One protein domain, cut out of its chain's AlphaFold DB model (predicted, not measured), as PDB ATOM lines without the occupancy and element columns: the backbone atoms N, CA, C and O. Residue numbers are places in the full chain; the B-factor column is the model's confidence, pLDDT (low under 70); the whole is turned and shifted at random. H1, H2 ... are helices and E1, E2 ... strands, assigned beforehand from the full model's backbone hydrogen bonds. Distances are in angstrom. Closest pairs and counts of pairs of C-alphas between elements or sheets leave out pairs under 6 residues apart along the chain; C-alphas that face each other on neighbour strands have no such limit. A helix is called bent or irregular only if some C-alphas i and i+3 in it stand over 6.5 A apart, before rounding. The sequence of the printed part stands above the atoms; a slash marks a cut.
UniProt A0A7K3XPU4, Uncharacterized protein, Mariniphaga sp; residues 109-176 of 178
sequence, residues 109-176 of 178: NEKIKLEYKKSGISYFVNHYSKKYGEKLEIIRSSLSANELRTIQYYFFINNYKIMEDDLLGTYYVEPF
ATOM      1  N   ASN A 109     -28.199  59.939   0.856       97.00
ATOM      2  CA  ASN A 109     -29.029  60.448  -0.221       97.00
ATOM      3  C   ASN A 109     -30.510  60.150   0.086       97.00
ATOM      4  O   ASN A 109     -30.896  58.990   0.249       97.00
ATOM      5  N   GLU A 110     -31.343  61.193   0.163       96.12
ATOM      6  CA  GLU A 110     -32.744  61.057   0.588       96.12
ATOM      7  C   GLU A 110     -33.590  60.228  -0.388       96.12
ATOM      8  O   GLU A 110     -34.441  59.461   0.057       96.12
ATOM      9  N   LYS A 111     -33.325  60.299  -1.700       96.75
ATOM     10  CA  LYS A 111     -34.031  59.480  -2.696       96.75
ATOM     11  C   LYS A 111     -33.784  57.991  -2.437       96.75
ATOM     12  O   LYS A 111     -34.731  57.235  -2.249       96.75
ATOM     13  N   ILE A 112     -32.519  57.589  -2.327       97.12
ATOM     14  CA  ILE A 112     -32.132  56.190  -2.083       97.12
ATOM     15  C   ILE A 112     -32.619  55.714  -0.712       97.12
ATOM     16  O   ILE A 112     -33.106  54.596  -0.570       97.12
ATOM     17  N   LYS A 113     -32.552  56.568   0.311       96.38
ATOM     18  CA  LYS A 113     -33.093  56.273   1.643       96.38
ATOM     19  C   LYS A 113     -34.595  55.989   1.614       96.38
ATOM     20  O   LYS A 113     -35.049  55.051   2.273       96.38
ATOM     21  N   LEU A 114     -35.368  56.772   0.862       96.81
ATOM     22  CA  LEU A 114     -36.802  56.542   0.680       96.81
ATOM     23  C   LEU A 114     -37.072  55.249  -0.097       96.81
ATOM     24  O   LEU A 114     -37.938  54.473   0.310       96.81
ATOM     25  N   GLU A 115     -36.305  54.978  -1.154       96.50
ATOM     26  CA  GLU A 115     -36.382  53.718  -1.903       96.50
ATOM     27  C   GLU A 115     -36.097  52.509  -1.002       96.50
ATOM     28  O   GLU A 115     -36.868  51.550  -0.994       96.50
ATOM     29  N   TYR A 116     -35.057  52.578  -0.167       96.44
ATOM     30  CA  TYR A 116     -34.726  51.521   0.789       96.44
ATOM     31  C   TYR A 116     -35.853  51.292   1.791       96.44
ATOM     32  O   TYR A 116     -36.255  50.156   2.037       96.44
ATOM     33  N   LYS A 117     -36.388  52.377   2.361       95.62
ATOM     34  CA  LYS A 117     -37.480  52.303   3.336       95.62
ATOM     35  C   LYS A 117     -38.732  51.651   2.738       95.62
ATOM     36  O   LYS A 117     -39.447  50.966   3.462       95.62
ATOM     37  N   LYS A 118     -38.994  51.871   1.447       97.12
ATOM     38  CA  LYS A 118     -40.157  51.327   0.738       97.12
ATOM     39  C   LYS A 118     -39.962  49.870   0.306       97.12
ATOM     40  O   LYS A 118     -40.894  49.085   0.436       97.12
ATOM     41  N   SER A 119     -38.785  49.530  -0.215       96.00
ATOM     42  CA  SER A 119     -38.579  48.291  -0.981       96.00
ATOM     43  C   SER A 119     -37.633  47.283  -0.315       96.00
ATOM     44  O   SER A 119     -37.604  46.116  -0.703       96.00
ATOM     45  N   GLY A 120     -36.865  47.702   0.693       95.38
ATOM     46  CA  GLY A 120     -35.968  46.838   1.457       95.38
ATOM     47  C   GLY A 120     -34.734  46.337   0.694       95.38
ATOM     48  O   GLY A 120     -34.435  46.752  -0.428       95.38
ATOM     49  N   ILE A 121     -33.989  45.428   1.335       95.50
ATOM     50  CA  ILE A 121     -32.683  44.954   0.848       95.50
ATOM     51  C   ILE A 121     -32.772  44.111  -0.432       95.50
ATOM     52  O   ILE A 121     -31.907  44.233  -1.293       95.50
ATOM     53  N   SER A 122     -33.821  43.302  -0.614       95.69
ATOM     54  CA  SER A 122     -33.971  42.471  -1.820       95.69
ATOM     55  C   SER A 122     -34.070  43.315  -3.091       95.69
ATOM     56  O   SER A 122     -33.453  42.984  -4.101       95.69
ATOM     57  N   TYR A 123     -34.787  44.442  -3.030       95.19
ATOM     58  CA  TYR A 123     -34.807  45.412  -4.124       95.19
ATOM     59  C   TYR A 123     -33.422  46.018  -4.356       95.19
ATOM     60  O   TYR A 123     -32.979  46.096  -5.495       95.19
ATOM     61  N   PHE A 124     -32.710  46.390  -3.288       94.25
ATOM     62  CA  PHE A 124     -31.371  46.978  -3.386       94.25
ATOM     63  C   PHE A 124     -30.371  46.057  -4.080       94.25
ATOM     64  O   PHE A 124     -29.643  46.509  -4.960       94.25
ATOM     65  N   VAL A 125     -30.371  44.771  -3.719       95.56
ATOM     66  CA  VAL A 125     -29.553  43.742  -4.374       95.56
ATOM     67  C   VAL A 125     -29.854  43.711  -5.872       95.56
ATOM     68  O   VAL A 125     -28.946  43.868  -6.680       95.56
ATOM     69  N   ASN A 126     -31.124  43.584  -6.253       95.44
ATOM     70  CA  ASN A 126     -31.495  43.423  -7.660       95.44
ATOM     71  C   ASN A 126     -31.321  44.701  -8.493       95.44
ATOM     72  O   ASN A 126     -31.072  44.620  -9.691       95.44
ATOM     73  N   HIS A 127     -31.496  45.874  -7.883       96.25
ATOM     74  CA  HIS A 127     -31.511  47.150  -8.592       96.25
ATOM     75  C   HIS A 127     -30.125  47.797  -8.692       96.25
ATOM     76  O   HIS A 127     -29.784  48.357  -9.730       96.25
ATOM     77  N   TYR A 128     -29.319  47.725  -7.629       96.94
ATOM     78  CA  TYR A 128     -28.021  48.404  -7.566       96.94
ATOM     79  C   TYR A 128     -26.825  47.480  -7.756       96.94
ATOM     80  O   TYR A 128     -25.690  47.954  -7.722       96.94
ATOM     81  N   SER A 129     -27.042  46.181  -7.948       96.75
ATOM     82  CA  SER A 129     -25.951  45.246  -8.190       96.75
ATOM     83  C   SER A 129     -26.256  44.282  -9.327       96.75
ATOM     84  O   SER A 129     -27.407  44.043  -9.680       96.75
ATOM     85  N   LYS A 130     -25.196  43.734  -9.911       96.19
ATOM     86  CA  LYS A 130     -25.242  42.665 -10.911       96.19
ATOM     87  C   LYS A 130     -24.369  41.508 -10.436       96.19
ATOM     88  O   LYS A 130     -23.408  41.713  -9.696       96.19
ATOM     89  N   LYS A 131     -24.681  40.288 -10.867       95.38
ATOM     90  CA  LYS A 131     -23.856  39.118 -10.549       95.38
ATOM     91  C   LYS A 131     -22.495  39.222 -11.250       95.38
ATOM     92  O   LYS A 131     -22.440  39.498 -12.446       95.38
ATOM     93  N   TYR A 132     -21.422  38.963 -10.509       91.81
ATOM     94  CA  TYR A 132     -20.048  38.868 -10.998       91.81
ATOM     95  C   TYR A 132     -19.377  37.647 -10.353       91.81
ATOM     96  O   TYR A 132     -18.938  37.688  -9.201       91.81
ATOM     97  N   GLY A 133     -19.364  36.522 -11.074       89.12
ATOM     98  CA  GLY A 133     -18.984  35.226 -10.501       89.12
ATOM     99  C   GLY A 133     -19.873  34.866  -9.304       89.12
ATOM    100  O   GLY A 133     -21.099  34.891  -9.412       89.12
ATOM    101  N   GLU A 134     -19.250  34.586  -8.158       87.06
ATOM    102  CA  GLU A 134     -19.926  34.287  -6.882       87.06
ATOM    103  C   GLU A 134     -20.265  35.540  -6.051       87.06
ATOM    104  O   GLU A 134     -20.839  35.440  -4.967       87.06
ATOM    105  N   LYS A 135     -19.909  36.734  -6.539       90.38
ATOM    106  CA  LYS A 135     -20.111  38.015  -5.850       90.38
ATOM    107  C   LYS A 135     -21.139  38.874  -6.577       90.38
ATOM    108  O   LYS A 135     -21.552  38.589  -7.703       90.38
ATOM    109  N   LEU A 136     -21.541  39.962  -5.932       95.94
ATOM    110  CA  LEU A 136     -22.323  41.022  -6.554       95.94
ATOM    111  C   LEU A 136     -21.420  42.234  -6.788       95.94
ATOM    112  O   LEU A 136     -20.690  42.634  -5.888       95.94
ATOM    113  N   GLU A 137     -21.471  42.830  -7.971       96.62
ATOM    114  CA  GLU A 137     -20.792  44.086  -8.304       96.62
ATOM    115  C   GLU A 137     -21.814  45.228  -8.287       96.62
ATOM    116  O   GLU A 137     -22.871  45.116  -8.912       96.62
ATOM    117  N   ILE A 138     -21.522  46.329  -7.591       96.75
ATOM    118  CA  ILE A 138     -22.384  47.519  -7.581       96.75
ATOM    119  C   ILE A 138     -22.321  48.216  -8.947       96.75
ATOM    120  O   ILE A 138     -21.245  48.529  -9.456       96.75
ATOM    121  N   ILE A 139     -23.484  48.523  -9.522       95.69
ATOM    122  CA  ILE A 139     -23.607  49.189 -10.824       95.69
ATOM    123  C   ILE A 139     -23.305  50.686 -10.664       95.69
ATOM    124  O   ILE A 139     -24.125  51.440 -10.146       95.69
ATOM    125  N   ARG A 140     -22.120  51.131 -11.106       89.19
ATOM    126  CA  ARG A 140     -21.621  52.500 -10.856       89.19
ATOM    127  C   ARG A 140     -22.006  53.551 -11.900       89.19
ATOM    128  O   ARG A 140     -22.044  54.726 -11.552       89.19
ATOM    129  N   SER A 141     -22.247  53.172 -13.156       80.31
ATOM    130  CA  SER A 141     -22.224  54.078 -14.326       80.31
ATOM    131  C   SER A 141     -23.146  55.307 -14.260       80.31
ATOM    132  O   SER A 141     -22.921  56.259 -15.000       80.31
ATOM    133  N   SER A 142     -24.141  55.320 -13.371       85.81
ATOM    134  CA  SER A 142     -25.087  56.426 -13.172       85.81
ATOM    135  C   SER A 142     -25.101  57.013 -11.754       85.81
ATOM    136  O   SER A 142     -25.919  57.886 -11.474       85.81
ATOM    137  N   LEU A 143     -24.229  56.555 -10.849       93.94
ATOM    138  CA  LEU A 143     -24.255  56.951  -9.440       93.94
ATOM    139  C   LEU A 143     -23.277  58.091  -9.146       93.94
ATOM    140  O   LEU A 143     -22.076  57.993  -9.408       93.94
ATOM    141  N   SER A 144     -23.764  59.139  -8.486       95.12
ATOM    142  CA  SER A 144     -22.893  60.099  -7.807       95.12
ATOM    143  C   SER A 144     -22.157  59.445  -6.628       95.12
ATOM    144  O   SER A 144     -22.574  58.423  -6.077       95.12
ATOM    145  N   ALA A 145     -21.073  60.072  -6.163       93.00
ATOM    146  CA  ALA A 145     -20.306  59.565  -5.023       93.00
ATOM    147  C   ALA A 145     -21.141  59.444  -3.731       93.00
ATOM    148  O   ALA A 145     -20.906  58.545  -2.926       93.00
ATOM    149  N   ASN A 146     -22.116  60.337  -3.512       95.38
ATOM    150  CA  ASN A 146     -23.014  60.239  -2.358       95.38
ATOM    151  C   ASN A 146     -23.990  59.061  -2.517       95.38
ATOM    152  O   ASN A 146     -24.174  58.272  -1.590       95.38
ATOM    153  N   GLU A 147     -24.574  58.898  -3.703       96.75
ATOM    154  CA  GLU A 147     -25.489  57.789  -3.978       96.75
ATOM    155  C   GLU A 147     -24.810  56.435  -3.785       96.75
ATOM    156  O   GLU A 147     -25.320  55.593  -3.047       96.75
ATOM    157  N   LEU A 148     -23.603  56.274  -4.332       96.31
ATOM    158  CA  LEU A 148     -22.786  55.082  -4.139       96.31
ATOM    159  C   LEU A 148     -22.520  54.797  -2.653       96.31
ATOM    160  O   LEU A 148     -22.758  53.681  -2.191       96.31
ATOM    161  N   ARG A 149     -22.078  55.796  -1.876       96.06
ATOM    162  CA  ARG A 149     -21.833  55.626  -0.430       96.06
ATOM    163  C   ARG A 149     -23.107  55.287   0.342       96.06
ATOM    164  O   ARG A 149     -23.062  54.509   1.291       96.06
ATOM    165  N   THR A 150     -24.246  55.838  -0.073       97.25
ATOM    166  CA  THR A 150     -25.555  55.538   0.519       97.25
ATOM    167  C   THR A 150     -25.962  54.088   0.247       97.25
ATOM    168  O   THR A 150     -26.396  53.393   1.163       97.25
ATOM    169  N   ILE A 151     -25.764  53.597  -0.978       97.38
ATOM    170  CA  ILE A 151     -26.012  52.195  -1.350       97.38
ATOM    171  C   ILE A 151     -25.099  51.256  -0.559       97.38
ATOM    172  O   ILE A 151     -25.578  50.296   0.042       97.38
ATOM    173  N   GLN A 152     -23.802  51.564  -0.493       97.25
ATOM    174  CA  GLN A 152     -22.835  50.813   0.309       97.25
ATOM    175  C   GLN A 152     -23.251  50.759   1.782       97.25
ATOM    176  O   GLN A 152     -23.264  49.685   2.373       97.25
ATOM    177  N   TYR A 153     -23.664  51.883   2.370       97.06
ATOM    178  CA  TYR A 153     -24.170  51.907   3.741       97.06
ATOM    179  C   TYR A 153     -25.366  50.964   3.937       97.06
ATOM    180  O   TYR A 153     -25.416  50.235   4.928       97.06
ATOM    181  N   TYR A 154     -26.306  50.926   2.989       97.25
ATOM    182  CA  TYR A 154     -27.448  50.018   3.077       97.25
ATOM    183  C   TYR A 154     -27.058  48.546   2.947       97.25
ATOM    184  O   TYR A 154     -27.591  47.726   3.690       97.25
ATOM    185  N   PHE A 155     -26.095  48.202   2.094       97.25
ATOM    186  CA  PHE A 155     -25.508  46.859   2.093       97.25
ATOM    187  C   PHE A 155     -24.863  46.532   3.448       97.25
ATOM    188  O   PHE A 155     -25.156  45.491   4.039       97.25
ATOM    189  N   PHE A 156     -24.065  47.451   3.994       96.44
ATOM    190  CA  PHE A 156     -23.370  47.281   5.270       96.44
ATOM    191  C   PHE A 156     -24.333  46.990   6.427       96.44
ATOM    192  O   PHE A 156     -24.179  45.979   7.112       96.44
ATOM    193  N   ILE A 157     -25.373  47.809   6.621       95.38
ATOM    194  CA  ILE A 157     -26.333  47.597   7.718       95.38
ATOM    195  C   ILE A 157     -27.219  46.354   7.519       95.38
ATOM    196  O   ILE A 157     -27.949  45.969   8.429       95.38
ATOM    197  N   ASN A 158     -27.177  45.724   6.342       94.81
ATOM    198  CA  ASN A 158     -27.817  44.438   6.068       94.81
ATOM    199  C   ASN A 158     -26.822  43.269   6.077       94.81
ATOM    200  O   ASN A 158     -27.111  42.219   5.511       94.81
ATOM    201  N   ASN A 159     -25.675  43.423   6.743       93.25
ATOM    202  CA  ASN A 159     -24.648  42.390   6.879       93.25
ATOM    203  C   ASN A 159     -24.034  41.940   5.550       93.25
ATOM    204  O   ASN A 159     -23.776  40.753   5.358       93.25
ATOM    205  N   TYR A 160     -23.724  42.883   4.664       94.62
ATOM    206  CA  TYR A 160     -22.846  42.624   3.527       94.62
ATOM    207  C   TYR A 160     -21.443  43.174   3.794       94.62
ATOM    208  O   TYR A 160     -21.275  44.285   4.304       94.62
ATOM    209  N   LYS A 161     -20.429  42.400   3.407       94.25
ATOM    210  CA  LYS A 161     -19.055  42.865   3.221       94.25
ATOM    211  C   LYS A 161     -19.008  43.738   1.979       94.25
ATOM    212  O   LYS A 161     -19.653  43.417   0.984       94.25
ATOM    213  N   ILE A 162     -18.226  44.810   2.029       95.56
ATOM    214  CA  ILE A 162     -18.040  45.727   0.903       95.56
ATOM    215  C   ILE A 162     -16.549  45.818   0.625       95.56
ATOM    216  O   ILE A 162     -15.776  46.263   1.475       95.56
ATOM    217  N   MET A 163     -16.170  45.376  -0.564       94.75
ATOM    218  CA  MET A 163     -14.802  45.339  -1.058       94.75
ATOM    219  C   MET A 163     -14.657  46.389  -2.148       94.75
ATOM    220  O   MET A 163     -15.540  46.526  -2.993       94.75
ATOM    221  N   GLU A 164     -13.557  47.125  -2.118       92.38
ATOM    222  CA  GLU A 164     -13.217  48.126  -3.124       92.38
ATOM    223  C   GLU A 164     -11.999  47.632  -3.895       92.38
ATOM    224  O   GLU A 164     -10.990  47.271  -3.295       92.38
ATOM    225  N   ASP A 165     -12.133  47.582  -5.213       89.62
ATOM    226  CA  ASP A 165     -11.015  47.473  -6.139       89.62
ATOM    227  C   ASP A 165     -10.681  48.902  -6.562       89.62
ATOM    228  O   ASP A 165     -11.418  49.539  -7.318       89.62
ATOM    229  N   ASP A 166      -9.623  49.445  -5.974       83.62
ATOM    230  CA  ASP A 166      -9.185  50.823  -6.167       83.62
ATOM    231  C   ASP A 166      -8.527  51.050  -7.534       83.62
ATOM    232  O   ASP A 166      -8.581  52.168  -8.049       83.62
ATOM    233  N   LEU A 167      -7.993  49.996  -8.160       86.44
ATOM    234  CA  LEU A 167      -7.444  50.036  -9.517       86.44
ATOM    235  C   LEU A 167      -8.547  50.235 -10.560       86.44
ATOM    236  O   LEU A 167      -8.412  51.067 -11.457       86.44
ATOM    237  N   LEU A 168      -9.643  49.482 -10.446       87.44
ATOM    238  CA  LEU A 168     -10.765  49.546 -11.390       87.44
ATOM    239  C   LEU A 168     -11.878  50.500 -10.941       87.44
ATOM    240  O   LEU A 168     -12.784  50.820 -11.715       87.44
ATOM    241  N   GLY A 169     -11.844  50.950  -9.686       88.19
ATOM    242  CA  GLY A 169     -12.920  51.721  -9.072       88.19
ATOM    243  C   GLY A 169     -14.236  50.939  -8.982       88.19
ATOM    244  O   GLY A 169     -15.312  51.550  -9.057       88.19
ATOM    245  N   THR A 170     -14.161  49.610  -8.869       92.88
ATOM    246  CA  THR A 170     -15.317  48.713  -8.752       92.88
ATOM    247  C   THR A 170     -15.552  48.311  -7.300       92.88
ATOM    248  O   THR A 170     -14.661  48.350  -6.451       92.88
ATOM    249  N   TYR A 171     -16.801  47.964  -6.992       95.38
ATOM    250  CA  TYR A 171     -17.223  47.649  -5.633       95.38
ATOM    251  C   TYR A 171     -17.967  46.333  -5.622       95.38
ATOM    252  O   TYR A 171     -18.992  46.197  -6.291       95.38
ATOM    253  N   TYR A 172     -17.478  45.396  -4.823       96.06
ATOM    254  CA  TYR A 172     -18.083  44.083  -4.682       96.06
ATOM    255  C   TYR A 172     -18.749  43.952  -3.321       96.06
ATOM    256  O   TYR A 172     -18.205  44.391  -2.306       96.06
ATOM    257  N   VAL A 173     -19.917  43.318  -3.300       96.06
ATOM    258  CA  VAL A 173     -20.655  43.014  -2.079       96.06
ATOM    259  C   VAL A 173     -20.979  41.531  -1.986       96.06
ATOM    260  O   VAL A 173     -21.326  40.879  -2.969       96.06
ATOM    261  N   GLU A 174     -20.860  40.998  -0.777       94.38
ATOM    262  CA  GLU A 174     -21.201  39.614  -0.444       94.38
ATOM    263  C   GLU A 174     -21.768  39.562   0.980       94.38
ATOM    264  O   GLU A 174     -21.317  40.332   1.831       94.38
ATOM    265  N   PRO A 175     -22.743  38.692   1.287       91.94
ATOM    266  CA  PRO A 175     -23.198  38.511   2.659       91.94
ATOM    267  C   PRO A 175     -22.050  38.111   3.600       91.94
ATOM    268  O   PRO A 175     -21.136  37.370   3.231       91.94
ATOM    269  N   PHE A 176     -22.105  38.555   4.854       86.69
ATOM    270  CA  PHE A 176     -21.243  38.024   5.905       86.69
ATOM    271  C   PHE A 176     -21.613  36.562   6.195       86.69
ATOM    272  O   PHE A 176     -22.580  36.282   6.899       86.69
TER     273      PHE A 176
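Overview. This is residues 109 to 176 of the 178 residues of an uncharacterized protein of Mariniphaga sp (UniProt A0A7K3XPU4). A strongly twisted sheet of four strands is covered on one face by H2 and by arm H1b of the bent helix H1; arm H1a packs on H2, away from the sheet. The 68 printed residues include H1 E1 E2 H2 E3 E4, mixed helices and strands; the antiparallel sheet runs E1 E2 E4 E3. It is compact, radius of gyration of the C-alphas 11.2 A, spanning 32 by 24 by 17 A.

Arrangement. H1, residues 110 to 128, one helix by its hydrogen bonds, is bent: C-alphas 118 and 121 are 9.8 A apart. H1a, 110 to 118, touches H2, 145 to 157; the closest C-alphas, Ile 112 and Glu 147, are 7.1 A apart. H1b, 121 to 128, stands up from the sheet at 55 degrees. E1, 129 to 132, and E2, 135 to 138, form a hairpin, N 130 to O 137 2.9 A. E4, 170 to 175, neighbours E2, N 138 to O 171 2.8 A, and forms a hairpin with E3, 160 to 165, N 163 to O 172 2.9 A. E2, H2, E3 make a split strand-helix-strand unit, E4 between its strands, the crossover right-handed. Every O i to N i+4 pair is within hydrogen-bond range in H1a, H1b and H2.

Along the chain. H1a starts at C-alpha 110 (-32.744, 61.057, 0.588); H2 is 18.5 A long; E4 ends at C-alpha 175 (-23.198, 38.511, 2.659).

Size, cuts and confidence. The farthest C-alphas, Lys 118 and Leu 167, are 34.3 A apart. The printed part has no cut and no long link; no printed residue is under 70 in pLDDT.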